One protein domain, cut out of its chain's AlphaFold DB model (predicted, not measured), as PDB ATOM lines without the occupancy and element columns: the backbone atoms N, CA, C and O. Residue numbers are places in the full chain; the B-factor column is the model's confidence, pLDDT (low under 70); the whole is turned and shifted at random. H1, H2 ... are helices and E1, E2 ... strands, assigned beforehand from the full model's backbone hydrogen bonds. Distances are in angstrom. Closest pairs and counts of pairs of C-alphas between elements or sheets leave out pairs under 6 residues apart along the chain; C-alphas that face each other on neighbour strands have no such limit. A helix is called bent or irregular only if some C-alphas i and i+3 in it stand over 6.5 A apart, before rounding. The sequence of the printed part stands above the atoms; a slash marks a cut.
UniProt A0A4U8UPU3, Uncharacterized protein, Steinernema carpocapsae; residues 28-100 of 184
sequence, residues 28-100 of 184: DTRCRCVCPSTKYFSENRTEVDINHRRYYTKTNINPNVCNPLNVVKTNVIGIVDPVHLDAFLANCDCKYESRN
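AT A GLANCE: This is residues 28 to 100 of the 184 residues of an uncharacterized protein of Steinernema carpocapsae (UniProt A0A4U8UPU3). A narrow antiparallel sheet, E2-E1-E3, has H1 over one face and the other face bare; H2 and H3 lie on H1's side toward one end, where the loop of residues 36 to 53 extends. The printed part has 73 residues, with elements E1, E2, H1, H2, H3, E3 along the chain, mixed in class, under half in named elements. It is compact, radius of gyration of the C-alphas 12.8 A, but elongated, spanning 40 by 24 by 17 A.

HOW THE PARTS SIT: Start at inner strand E1, residues 29 to 35. Antiparallel to it run E2, 54 to 59 (N 33 to O 56, 2.8 A), its hairpin partner, and E3, 93 to 98 (N 32 to O 95, 2.9 A). H1, 68 to 71, is on the sheet at a height of 8.4 A, only just over E1 with 3 C-alphas. H1 and H3, 82 to 90, only just touch, with 3 pairs of C-alphas within 8 A; the closest, Pro 68 and Leu 89, are 5.8 A apart. H2, 73 to 76, is close to H3 but not clearly touching: C-alphas 73 and 89, 7.7 A. H3 has 3 of 5 O i to N i+4 pairs within hydrogen-bond range; H1 and H2 are too short for one.

IN THESE COORDINATES: Find C-alpha 29 at (204.559, 180.316, 171.678); E1 runs 20.0 A, E2 16.9 A, H1 5.4 A, H2 5.2 A. H3, 13.2 A, is only just irregular: C-alphas 83 and 86 are 7.0 A apart. E3, 16.2 A, ends at C-alpha 98, (207.441, 183.977, 171.470).

THE WHOLE: The farthest C-alphas, of Glu 43 and Asn 100, are 41.0 A apart. The printed part has no cut; the link E1 to E2 is long. Look for pLDDT under 70 at residues 28, 39 to 51 and 100.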
ATOM      1  N   ASP A  28     204.376 179.100 167.400       68.44
ATOM      2  CA  ASP A  28     205.232 178.446 168.405       68.44
ATOM      3  C   ASP A  28     205.485 179.420 169.568       68.44
ATOM      4  O   ASP A  28     206.510 180.110 169.647       68.44
ATOM      5  N   THR A  29     204.486 179.537 170.443       80.81
ATOM      6  CA  THR A  29     204.559 180.316 171.678       80.81
ATOM      7  C   THR A  29     204.894 179.394 172.845       80.81
ATOM      8  O   THR A  29     204.308 178.319 173.008       80.81
ATOM      9  N   ARG A  30     205.867 179.790 173.671       88.31
ATOM     10  CA  ARG A  30     206.275 179.002 174.839       88.31
ATOM     11  C   ARG A  30     206.541 179.889 176.043       88.31
ATOM     12  O   ARG A  30     207.131 180.959 175.941       88.31
ATOM     13  N   CYS A  31     206.140 179.409 177.205       90.00
ATOM     14  CA  CYS A  31     206.454 180.020 178.485       90.00
ATOM     15  C   CYS A  31     207.559 179.215 179.154       90.00
ATOM     16  O   CYS A  31     207.448 177.991 179.272       90.00
ATOM     17  N   ARG A  32     208.626 179.900 179.559       90.12
ATOM     18  CA  ARG A  32     209.786 179.320 180.235       90.12
ATOM     19  C   ARG A  32     209.835 179.859 181.655       90.12
ATOM     20  O   ARG A  32     209.908 181.065 181.838       90.12
ATOM     21  N   CYS A  33     209.819 178.976 182.640       91.00
ATOM     22  CA  CYS A  33     209.941 179.320 184.049       91.00
ATOM     23  C   CYS A  33     211.228 178.744 184.624       91.00
ATOM     24  O   CYS A  33     211.543 177.575 184.396       91.00
ATOM     25  N   VAL A  34     211.955 179.554 185.380       90.50
ATOM     26  CA  VAL A  34     213.183 179.176 186.072       90.50
ATOM     27  C   VAL A  34     212.916 179.236 187.568       90.50
ATOM     28  O   VAL A  34     212.558 180.286 188.092       90.50
ATOM     29  N   CYS A  35     213.103 178.115 188.255       88.94
ATOM     30  CA  CYS A  35     212.851 177.995 189.687       88.94
ATOM     31  C   CYS A  35     214.100 177.515 190.440       88.94
ATOM     32  O   CYS A  35     214.956 176.832 189.859       88.94
ATOM     33  N   PRO A  36     214.209 177.832 191.741       85.25
ATOM     34  CA  PRO A  36     215.225 177.240 192.606       85.25
ATOM     35  C   PRO A  36     215.027 175.718 192.743       85.25
ATOM     36  O   PRO A  36     213.977 175.170 192.404       85.25
ATOM     37  N   SER A  37     216.055 175.013 193.218       78.62
ATOM     38  CA  SER A  37     215.975 173.560 193.419       78.62
ATOM     39  C   SER A  37     214.982 173.210 194.535       78.62
ATOM     40  O   SER A  37     214.915 173.897 195.556       78.62
ATOM     41  N   THR A  38     214.238 172.109 194.379       75.38
ATOM     42  CA  THR A  38     213.272 171.636 195.391       75.38
ATOM     43  C   THR A  38     213.942 170.932 196.572       75.38
ATOM     44  O   THR A  38     213.245 170.452 197.456       75.38
ATOM     45  N   LYS A  39     215.282 170.867 196.619       68.25
ATOM     46  CA  LYS A  39     216.058 170.159 197.653       68.25
ATOM     47  C   LYS A  39     215.741 170.598 199.088       68.25
ATOM     48  O   LYS A  39     215.850 169.790 200.000       68.25
ATOM     49  N   TYR A  40     215.360 171.859 199.286       62.59
ATOM     50  CA  TYR A  40     214.982 172.395 200.601       62.59
ATOM     51  C   TYR A  40     213.523 172.109 200.981       62.59
ATOM     52  O   TYR A  40     213.144 172.341 202.121       62.59
ATOM     53  N   PHE A  41     212.716 171.632 200.031       63.88
ATOM     54  CA  PHE A  41     211.261 171.534 200.150       63.88
ATOM     55  C   PHE A  41     210.710 170.117 199.936       63.88
ATOM     56  O   PHE A  41     209.562 169.872 200.284       63.88
ATOM     57  N   SER A  42     211.497 169.195 199.365       64.62
ATOM     58  CA  SER A  42     211.120 167.788 199.225       64.62
ATOM     59  C   SER A  42     211.882 166.922 200.218       64.62
ATOM     60  O   SER A  42     213.111 166.851 200.176       64.62
ATOM     61  N   GLU A  43     211.148 166.206 201.059       60.25
ATOM     62  CA  GLU A  43     211.702 165.288 202.058       60.25
ATOM     63  C   GLU A  43     212.310 164.022 201.422       60.25
ATOM     64  O   GLU A  43     213.216 163.396 201.973       60.25
ATOM     65  N   ASN A  44     211.893 163.694 200.195       57.34
ATOM     66  CA  ASN A  44     212.431 162.579 199.428       57.34
ATOM     67  C   ASN A  44     213.738 162.999 198.725       57.34
ATOM     68  O   ASN A  44     213.730 163.517 197.606       57.34
ATOM     69  N   ARG A  45     214.873 162.824 199.417       53.41
ATOM     70  CA  ARG A  45     216.235 163.010 198.881       53.41
ATOM     71  C   ARG A  45     216.518 161.998 197.763       53.41
ATOM     72  O   ARG A  45     217.284 161.058 197.939       53.41
ATOM     73  N   THR A  46     215.976 162.215 196.571       54.66
ATOM     74  CA  THR A  46     216.655 161.723 195.373       54.66
ATOM     75  C   THR A  46     217.886 162.599 195.194       54.66
ATOM     76  O   THR A  46     217.774 163.798 194.941       54.66
ATOM     77  N   GLU A  47     219.053 161.999 195.389       53.59
ATOM     78  CA  GLU A  47     220.409 162.566 195.427       53.59
ATOM     79  C   GLU A  47     220.868 163.242 194.112       53.59
ATOM     80  O   GLU A  47     222.051 163.450 193.870       53.59
ATOM     81  N   VAL A  48     219.930 163.612 193.243       55.31
ATOM     82  CA  VAL A  48     220.168 164.053 191.872       55.31
ATOM     83  C   VAL A  48     219.647 165.476 191.690       55.31
ATOM     84  O   VAL A  48     218.714 165.694 190.930       55.31
ATOM     85  N   ASP A  49     220.198 166.451 192.423       52.62
ATOM     86  CA  ASP A  49     220.226 167.857 191.971       52.62
ATOM     87  C   ASP A  49     221.133 168.710 192.878       52.62
ATOM     88  O   ASP A  49     220.736 169.221 193.932       52.62
ATOM     89  N   ILE A  50     222.402 168.844 192.502       59.28
ATOM     90  CA  ILE A  50     223.372 169.693 193.193       59.28
ATOM     91  C   ILE A  50     223.107 171.139 192.756       59.28
ATOM     92  O   ILE A  50     223.606 171.573 191.733       59.28
ATOM     93  N   ASN A  51     222.318 171.895 193.523       63.06
ATOM     94  CA  ASN A  51     222.196 173.363 193.428       63.06
ATOM     95  C   ASN A  51     221.879 173.954 192.032       63.06
ATOM     96  O   ASN A  51     222.086 175.153 191.819       63.06
ATOM     97  N   HIS A  52     221.374 173.174 191.077       75.00
ATOM     98  CA  HIS A  52     221.023 173.692 189.760       75.00
ATOM     99  C   HIS A  52     219.610 174.290 189.769       75.00
ATOM    100  O   HIS A  52     218.711 173.849 190.488       75.00
ATOM    101  N   ARG A  53     219.414 175.357 188.986       80.25
ATOM    102  CA  ARG A  53     218.083 175.935 188.756       80.25
ATOM    103  C   ARG A  53     217.302 175.033 187.803       80.25
ATOM    104  O   ARG A  53     217.824 174.642 186.760       80.25
ATOM    105  N   ARG A  54     216.046 174.740 188.142       83.31
ATOM    106  CA  ARG A  54     215.152 173.901 187.331       83.31
ATOM    107  C   ARG A  54     214.396 174.751 186.323       83.31
ATOM    108  O   ARG A  54     213.940 175.846 186.651       83.31
ATOM    109  N   TYR A  55     214.252 174.233 185.107       87.56
ATOM    110  CA  TYR A  55     213.523 174.881 184.024       87.56
ATOM    111  C   TYR A  55     212.210 174.140 183.747       87.56
ATOM    112  O   TYR A  55     212.196 172.932 183.526       87.56
ATOM    113  N   TYR A  56     211.104 174.875 183.716       87.69
ATOM    114  CA  TYR A  56     209.784 174.372 183.339       87.69
ATOM    115  C   TYR A  56     209.345 175.074 182.060       87.69
ATOM    116  O   TYR A  56     209.421 176.296 181.966       87.69
ATOM    117  N   THR A  57     208.905 174.318 181.054       89.44
ATOM    118  CA  THR A  57     208.431 174.889 179.787       89.44
ATOM    119  C   THR A  57     207.035 174.375 179.464       89.44
ATOM    120  O   THR A  57     206.785 173.173 179.535       89.44
ATOM    121  N   LYS A  58     206.133 175.285 179.085       88.12
ATOM    122  CA  LYS A  58     204.810 174.963 178.527       88.12
ATOM    123  C   LYS A  58     204.658 175.632 177.166       88.12
ATOM    124  O   LYS A  58     204.997 176.805 177.015       88.12
ATOM    125  N   THR A  59     204.186 174.875 176.186       86.62
ATOM    126  CA  THR A  59     203.909 175.340 174.821       86.62
ATOM    127  C   THR A  59     202.445 175.743 174.678       86.62
ATOM    128  O   THR A  59     201.602 175.270 175.438       86.62
ATOM    129  N   ASN A  60     202.156 176.596 173.692       84.75
ATOM    130  CA  ASN A  60     200.804 176.982 173.289       84.75
ATOM    131  C   ASN A  60     199.985 177.597 174.441       84.75
ATOM    132  O   ASN A  60     198.900 177.137 174.784       84.75
ATOM    133  N   ILE A  61     200.538 178.633 175.081       85.19
ATOM    134  CA  ILE A  61     199.825 179.395 176.109       85.19
ATOM    135  C   ILE A  61     199.863 180.887 175.806       85.19
ATOM    136  O   ILE A  61     200.831 181.394 175.244       85.19
ATOM    137  N   ASN A  62     198.818 181.596 176.222       84.75
ATOM    138  CA  ASN A  62     198.760 183.048 176.109       84.75
ATOM    139  C   ASN A  62     199.773 183.721 177.055       84.75
ATOM    140  O   ASN A  62     199.993 183.222 178.166       84.75
ATOM    141  N   PRO A  63     200.327 184.893 176.685       81.75
ATOM    142  CA  PRO A  63     201.284 185.624 177.522       81.75
ATOM    143  C   PRO A  63     200.697 185.990 178.893       81.75
ATOM    144  O   PRO A  63     201.390 185.895 179.899       81.75
ATOM    145  N   ASN A  64     199.398 186.295 178.957       84.81
ATOM    146  CA  ASN A  64     198.705 186.678 180.195       84.81
ATOM    147  C   ASN A  64     198.588 185.532 181.218       84.81
ATOM    148  O   ASN A  64     198.311 185.778 182.388       84.81
ATOM    149  N   VAL A  65     198.773 184.279 180.786       87.38
ATOM    150  CA  VAL A  65     198.634 183.077 181.632       87.38
ATOM    151  C   VAL A  65     199.994 182.393 181.872       87.38
ATOM    152  O   VAL A  65     200.069 181.301 182.443       87.38
ATOM    153  N   CYS A  66     201.090 183.035 181.452       89.44
ATOM    154  CA  CYS A  66     202.461 182.596 181.696       89.44
ATOM    155  C   CYS A  66     202.909 183.010 183.107       89.44
ATOM    156  O   CYS A  66     203.669 183.954 183.276       89.44
ATOM    157  N   ASN A  67     202.418 182.292 184.121       90.38
ATOM    158  CA  ASN A  67     202.735 182.534 185.530       90.38
ATOM    159  C   ASN A  67     203.223 181.250 186.230       90.38
ATOM    160  O   ASN A  67     202.800 180.150 185.843       90.38
ATOM    161  N   PRO A  68     204.019 181.367 187.314       88.81
ATOM    162  CA  PRO A  68     204.476 180.216 188.101       88.81
ATOM    163  C   PRO A  68     203.318 179.329 188.581       88.81
ATOM    164  O   PRO A  68     203.393 178.103 188.519       88.81
ATOM    165  N   LEU A  69     202.192 179.942 188.960       87.69
ATOM    166  CA  LEU A  69     200.986 179.248 189.424       87.69
ATOM    167  C   LEU A  69     200.352 178.330 188.377       87.69
ATOM    168  O   LEU A  69     199.742 177.332 188.740       87.69
ATOM    169  N   ASN A  70     200.472 178.652 187.091       86.12
ATOM    170  CA  ASN A  70     199.828 177.876 186.032       86.12
ATOM    171  C   ASN A  70     200.786 176.836 185.426       86.12
ATOM    172  O   ASN A  70     200.400 175.711 185.113       86.12
ATOM    173  N   VAL A  71     202.064 177.198 185.294       85.81
ATOM    174  CA  VAL A  71     203.078 176.371 184.622       85.81
ATOM    175  C   VAL A  71     203.805 175.438 185.587       85.81
ATOM    176  O   VAL A  71     204.065 174.287 185.238       85.81
ATOM    177  N   VAL A  72     204.141 175.917 186.787       85.06
ATOM    178  CA  VAL A  72     204.998 175.200 187.745       85.06
ATOM    179  C   VAL A  72     204.164 174.412 188.748       85.06
ATOM    180  O   VAL A  72     204.492 173.261 189.025       85.06
ATOM    181  N   LYS A  73     203.050 174.978 189.236       85.06
ATOM    182  CA  LYS A  73     202.189 174.359 190.261       85.06
ATOM    183  C   LYS A  73     201.827 172.908 189.932       85.06
ATOM    184  O   LYS A  73     202.044 172.028 190.754       85.06
ATOM    185  N   THR A  74     201.378 172.636 188.703       81.56
ATOM    186  CA  THR A  74     200.992 171.284 188.248       81.56
ATOM    187  C   THR A  74     202.109 170.243 188.355       81.56
ATOM    188  O   THR A  74     201.812 169.070 188.542       81.56
ATOM    189  N   ASN A  75     203.377 170.655 188.286       80.06
ATOM    190  CA  ASN A  75     204.524 169.749 188.379       80.06
ATOM    191  C   ASN A  75     205.048 169.583 189.817       80.06
ATOM    192  O   ASN A  75     205.789 168.642 190.082       80.06
ATOM    193  N   VAL A  76     204.708 170.502 190.730       79.19
ATOM    194  CA  VAL A  76     205.343 170.614 192.058       79.19
ATOM    195  C   VAL A  76     204.392 170.266 193.214       79.19
ATOM    196  O   VAL A  76     204.870 169.938 194.296       79.19
ATOM    197  N   ILE A  77     203.068 170.226 192.984       80.88
ATOM    198  CA  ILE A  77     202.050 169.859 193.998       80.88
ATOM    199  C   ILE A  77     202.350 168.521 194.709       80.88
ATOM    200  O   ILE A  77     202.007 168.371 195.873       80.88
ATOM    201  N   GLY A  78     202.978 167.549 194.039       75.00
ATOM    202  CA  GLY A  78     203.297 166.242 194.635       75.00
ATOM    203  C   GLY A  78     204.656 166.150 195.339       75.00
ATOM    204  O   GLY A  78     205.012 165.078 195.814       75.00
ATOM    205  N   ILE A  79     205.445 167.229 195.345       75.06
ATOM    206  CA  ILE A  79     206.859 167.223 195.768       75.06
ATOM    207  C   ILE A  79     207.100 168.173 196.949       75.06
ATOM    208  O   ILE A  79     207.987 167.919 197.760       75.06
ATOM    209  N   VAL A  80     206.342 169.270 197.018       76.94
ATOM    210  CA  VAL A  80     206.491 170.337 198.014       76.94
ATOM    211  C   VAL A  80     205.195 170.482 198.800       76.94
ATOM    212  O   VAL A  80     204.117 170.530 198.212       76.94
ATOM    213  N   ASP A  81     205.322 170.582 200.122       81.00
ATOM    214  CA  ASP A  81     204.205 170.761 201.050       81.00
ATOM    215  C   ASP A  81     203.421 172.058 200.735       81.00
ATOM    216  O   ASP A  81     204.038 173.083 200.415       81.00
ATOM    217  N   PRO A  82     202.073 172.073 200.810       78.44
ATOM    218  CA  PRO A  82     201.270 173.190 200.315       78.44
ATOM    219  C   PRO A  82     201.503 174.482 201.109       78.44
ATOM    220  O   PRO A  82     201.289 175.564 200.573       78.44
ATOM    221  N   VAL A  83     202.002 174.384 202.346       81.25
ATOM    222  CA  VAL A  83     202.360 175.534 203.196       81.25
ATOM    223  C   VAL A  83     203.580 176.288 202.652       81.25
ATOM    224  O   VAL A  83     203.658 177.511 202.756       81.25
ATOM    225  N   HIS A  84     204.530 175.579 202.041       80.50
ATOM    226  CA  HIS A  84     205.757 176.163 201.490       80.50
ATOM    227  C   HIS A  84     205.716 176.351 199.971       80.50
ATOM    228  O   HIS A  84     206.599 176.995 199.396       80.50
ATOM    229  N   LEU A  85     204.679 175.822 199.326       82.94
ATOM    230  CA  LEU A  85     204.471 175.901 197.889       82.94
ATOM    231  C   LEU A  85     204.408 177.358 197.414       82.94
ATOM    232  O   LEU A  85     205.139 177.733 196.502       82.94
ATOM    233  N   ASP A  86     203.609 178.204 198.060       84.44
ATOM    234  CA  ASP A  86     203.420 179.591 197.615       84.44
ATOM    235  C   ASP A  86     204.703 180.432 197.733       84.44
ATOM    236  O   ASP A  86     205.021 181.210 196.831       84.44
ATOM    237  N   ALA A  87     205.498 180.211 198.788       85.25
ATOM    238  CA  ALA A  87     206.812 180.837 198.940       85.25
ATOM    239  C   ALA A  87     207.794 180.360 197.856       85.25
ATOM    240  O   ALA A  87     208.496 181.170 197.258       85.25
ATOM    241  N   PHE A  88     207.800 179.062 197.535       85.19
ATOM    242  CA  PHE A  88     208.627 178.520 196.455       85.19
ATOM    243  C   PHE A  88     208.255 179.109 195.086       85.19
ATOM    244  O   PHE A  88     209.139 179.463 194.303       85.19
ATOM    245  N   LEU A  89     206.956 179.250 194.796       86.81
ATOM    246  CA  LEU A  89     206.480 179.815 193.532       86.81
ATOM    247  C   LEU A  89     206.798 181.308 193.390       86.81
ATOM    248  O   LEU A  89     207.047 181.750 192.269       86.81
ATOM    249  N   ALA A  90     206.828 182.068 194.488       86.81
ATOM    250  CA  ALA A  90     207.220 183.480 194.475       86.81
ATOM    251  C   ALA A  90     208.690 183.686 194.062       86.81
ATOM    252  O   ALA A  90     209.048 184.736 193.533       86.81
ATOM    253  N   ASN A  91     209.537 182.672 194.257       87.88
ATOM    254  CA  ASN A  91     210.938 182.679 193.839       87.88
ATOM    255  C   ASN A  91     211.162 182.195 192.393       87.88
ATOM    256  O   ASN A  91     212.310 182.160 191.940       87.88
ATOM    257  N   CYS A  92     210.110 181.796 191.674       89.50
ATOM    258  CA  CYS A  92     210.203 181.391 190.275       89.50
ATOM    259  C   CYS A  92     210.051 182.591 189.335       89.50
ATOM    260  O   CYS A  92     209.116 183.377 189.461       89.50
ATOM    261  N   ASP A  93     210.913 182.664 188.324       91.75
ATOM    262  CA  ASP A  93     210.852 183.685 187.277       91.75
ATOM    263  C   ASP A  93     210.319 183.065 185.978       91.75
ATOM    264  O   ASP A  93     210.935 182.152 185.421       91.75
ATOM    265  N   CYS A  94     209.149 183.513 185.516       91.12
ATOM    266  CA  CYS A  94     208.507 183.033 184.294       91.12
ATOM    267  C   CYS A  94     208.569 184.095 183.203       91.12
ATOM    268  O   CYS A  94     208.029 185.189 183.340       91.12
ATOM    269  N   LYS A  95     209.166 183.729 182.069       90.31
ATOM    270  CA  LYS A  95     209.279 184.577 180.892       90.31
ATOM    271  C   LYS A  95     208.571 183.937 179.711       90.31
ATOM    272  O   LYS A  95     208.857 182.804 179.308       90.31
ATOM    273  N   TYR A  96     207.653 184.697 179.133       87.62
ATOM    274  CA  TYR A  96     207.049 184.347 177.862       87.62
ATOM    275  C   TYR A  96     208.059 184.593 176.740       87.62
ATOM    276  O   TYR A  96     208.588 185.696 176.590       87.62
ATOM    277  N   GLU A  97     208.334 183.557 175.959       83.88
ATOM    278  CA  GLU A  97     209.200 183.628 174.795       83.88
ATOM    279  C   GLU A  97     208.367 183.233 173.576       83.88
ATOM    280  O   GLU A  97     208.149 182.052 173.297       83.88
ATOM    281  N   SER A  98     207.886 184.228 172.833       77.88
ATOM    282  CA  SER A  98     207.441 183.977 171.470       77.88
ATOM    283  C   SER A  98     208.687 183.783 170.621       77.88
ATOM    284  O   SER A  98     209.534 184.673 170.498       77.88
ATOM    285  N   ARG A  99     208.829 182.602 170.011       77.81
ATOM    286  CA  ARG A  99     209.753 182.497 168.887       77.81
ATOM    287  C   ARG A  99     209.224 183.474 167.852       77.81
ATOM    288  O   ARG A  99     208.045 183.402 167.517       77.81
ATOM    289  N   ASN A 100     210.052 184.406 167.383       68.25
ATOM    290  CA  ASN A 100     209.629 185.311 166.325       68.25
ATOM    291  C   ASN A 100     209.441 184.488 165.041       68.25
ATOM    292  O   ASN A 100     210.347 184.381 164.212       68.25
TER     293      ASN A 100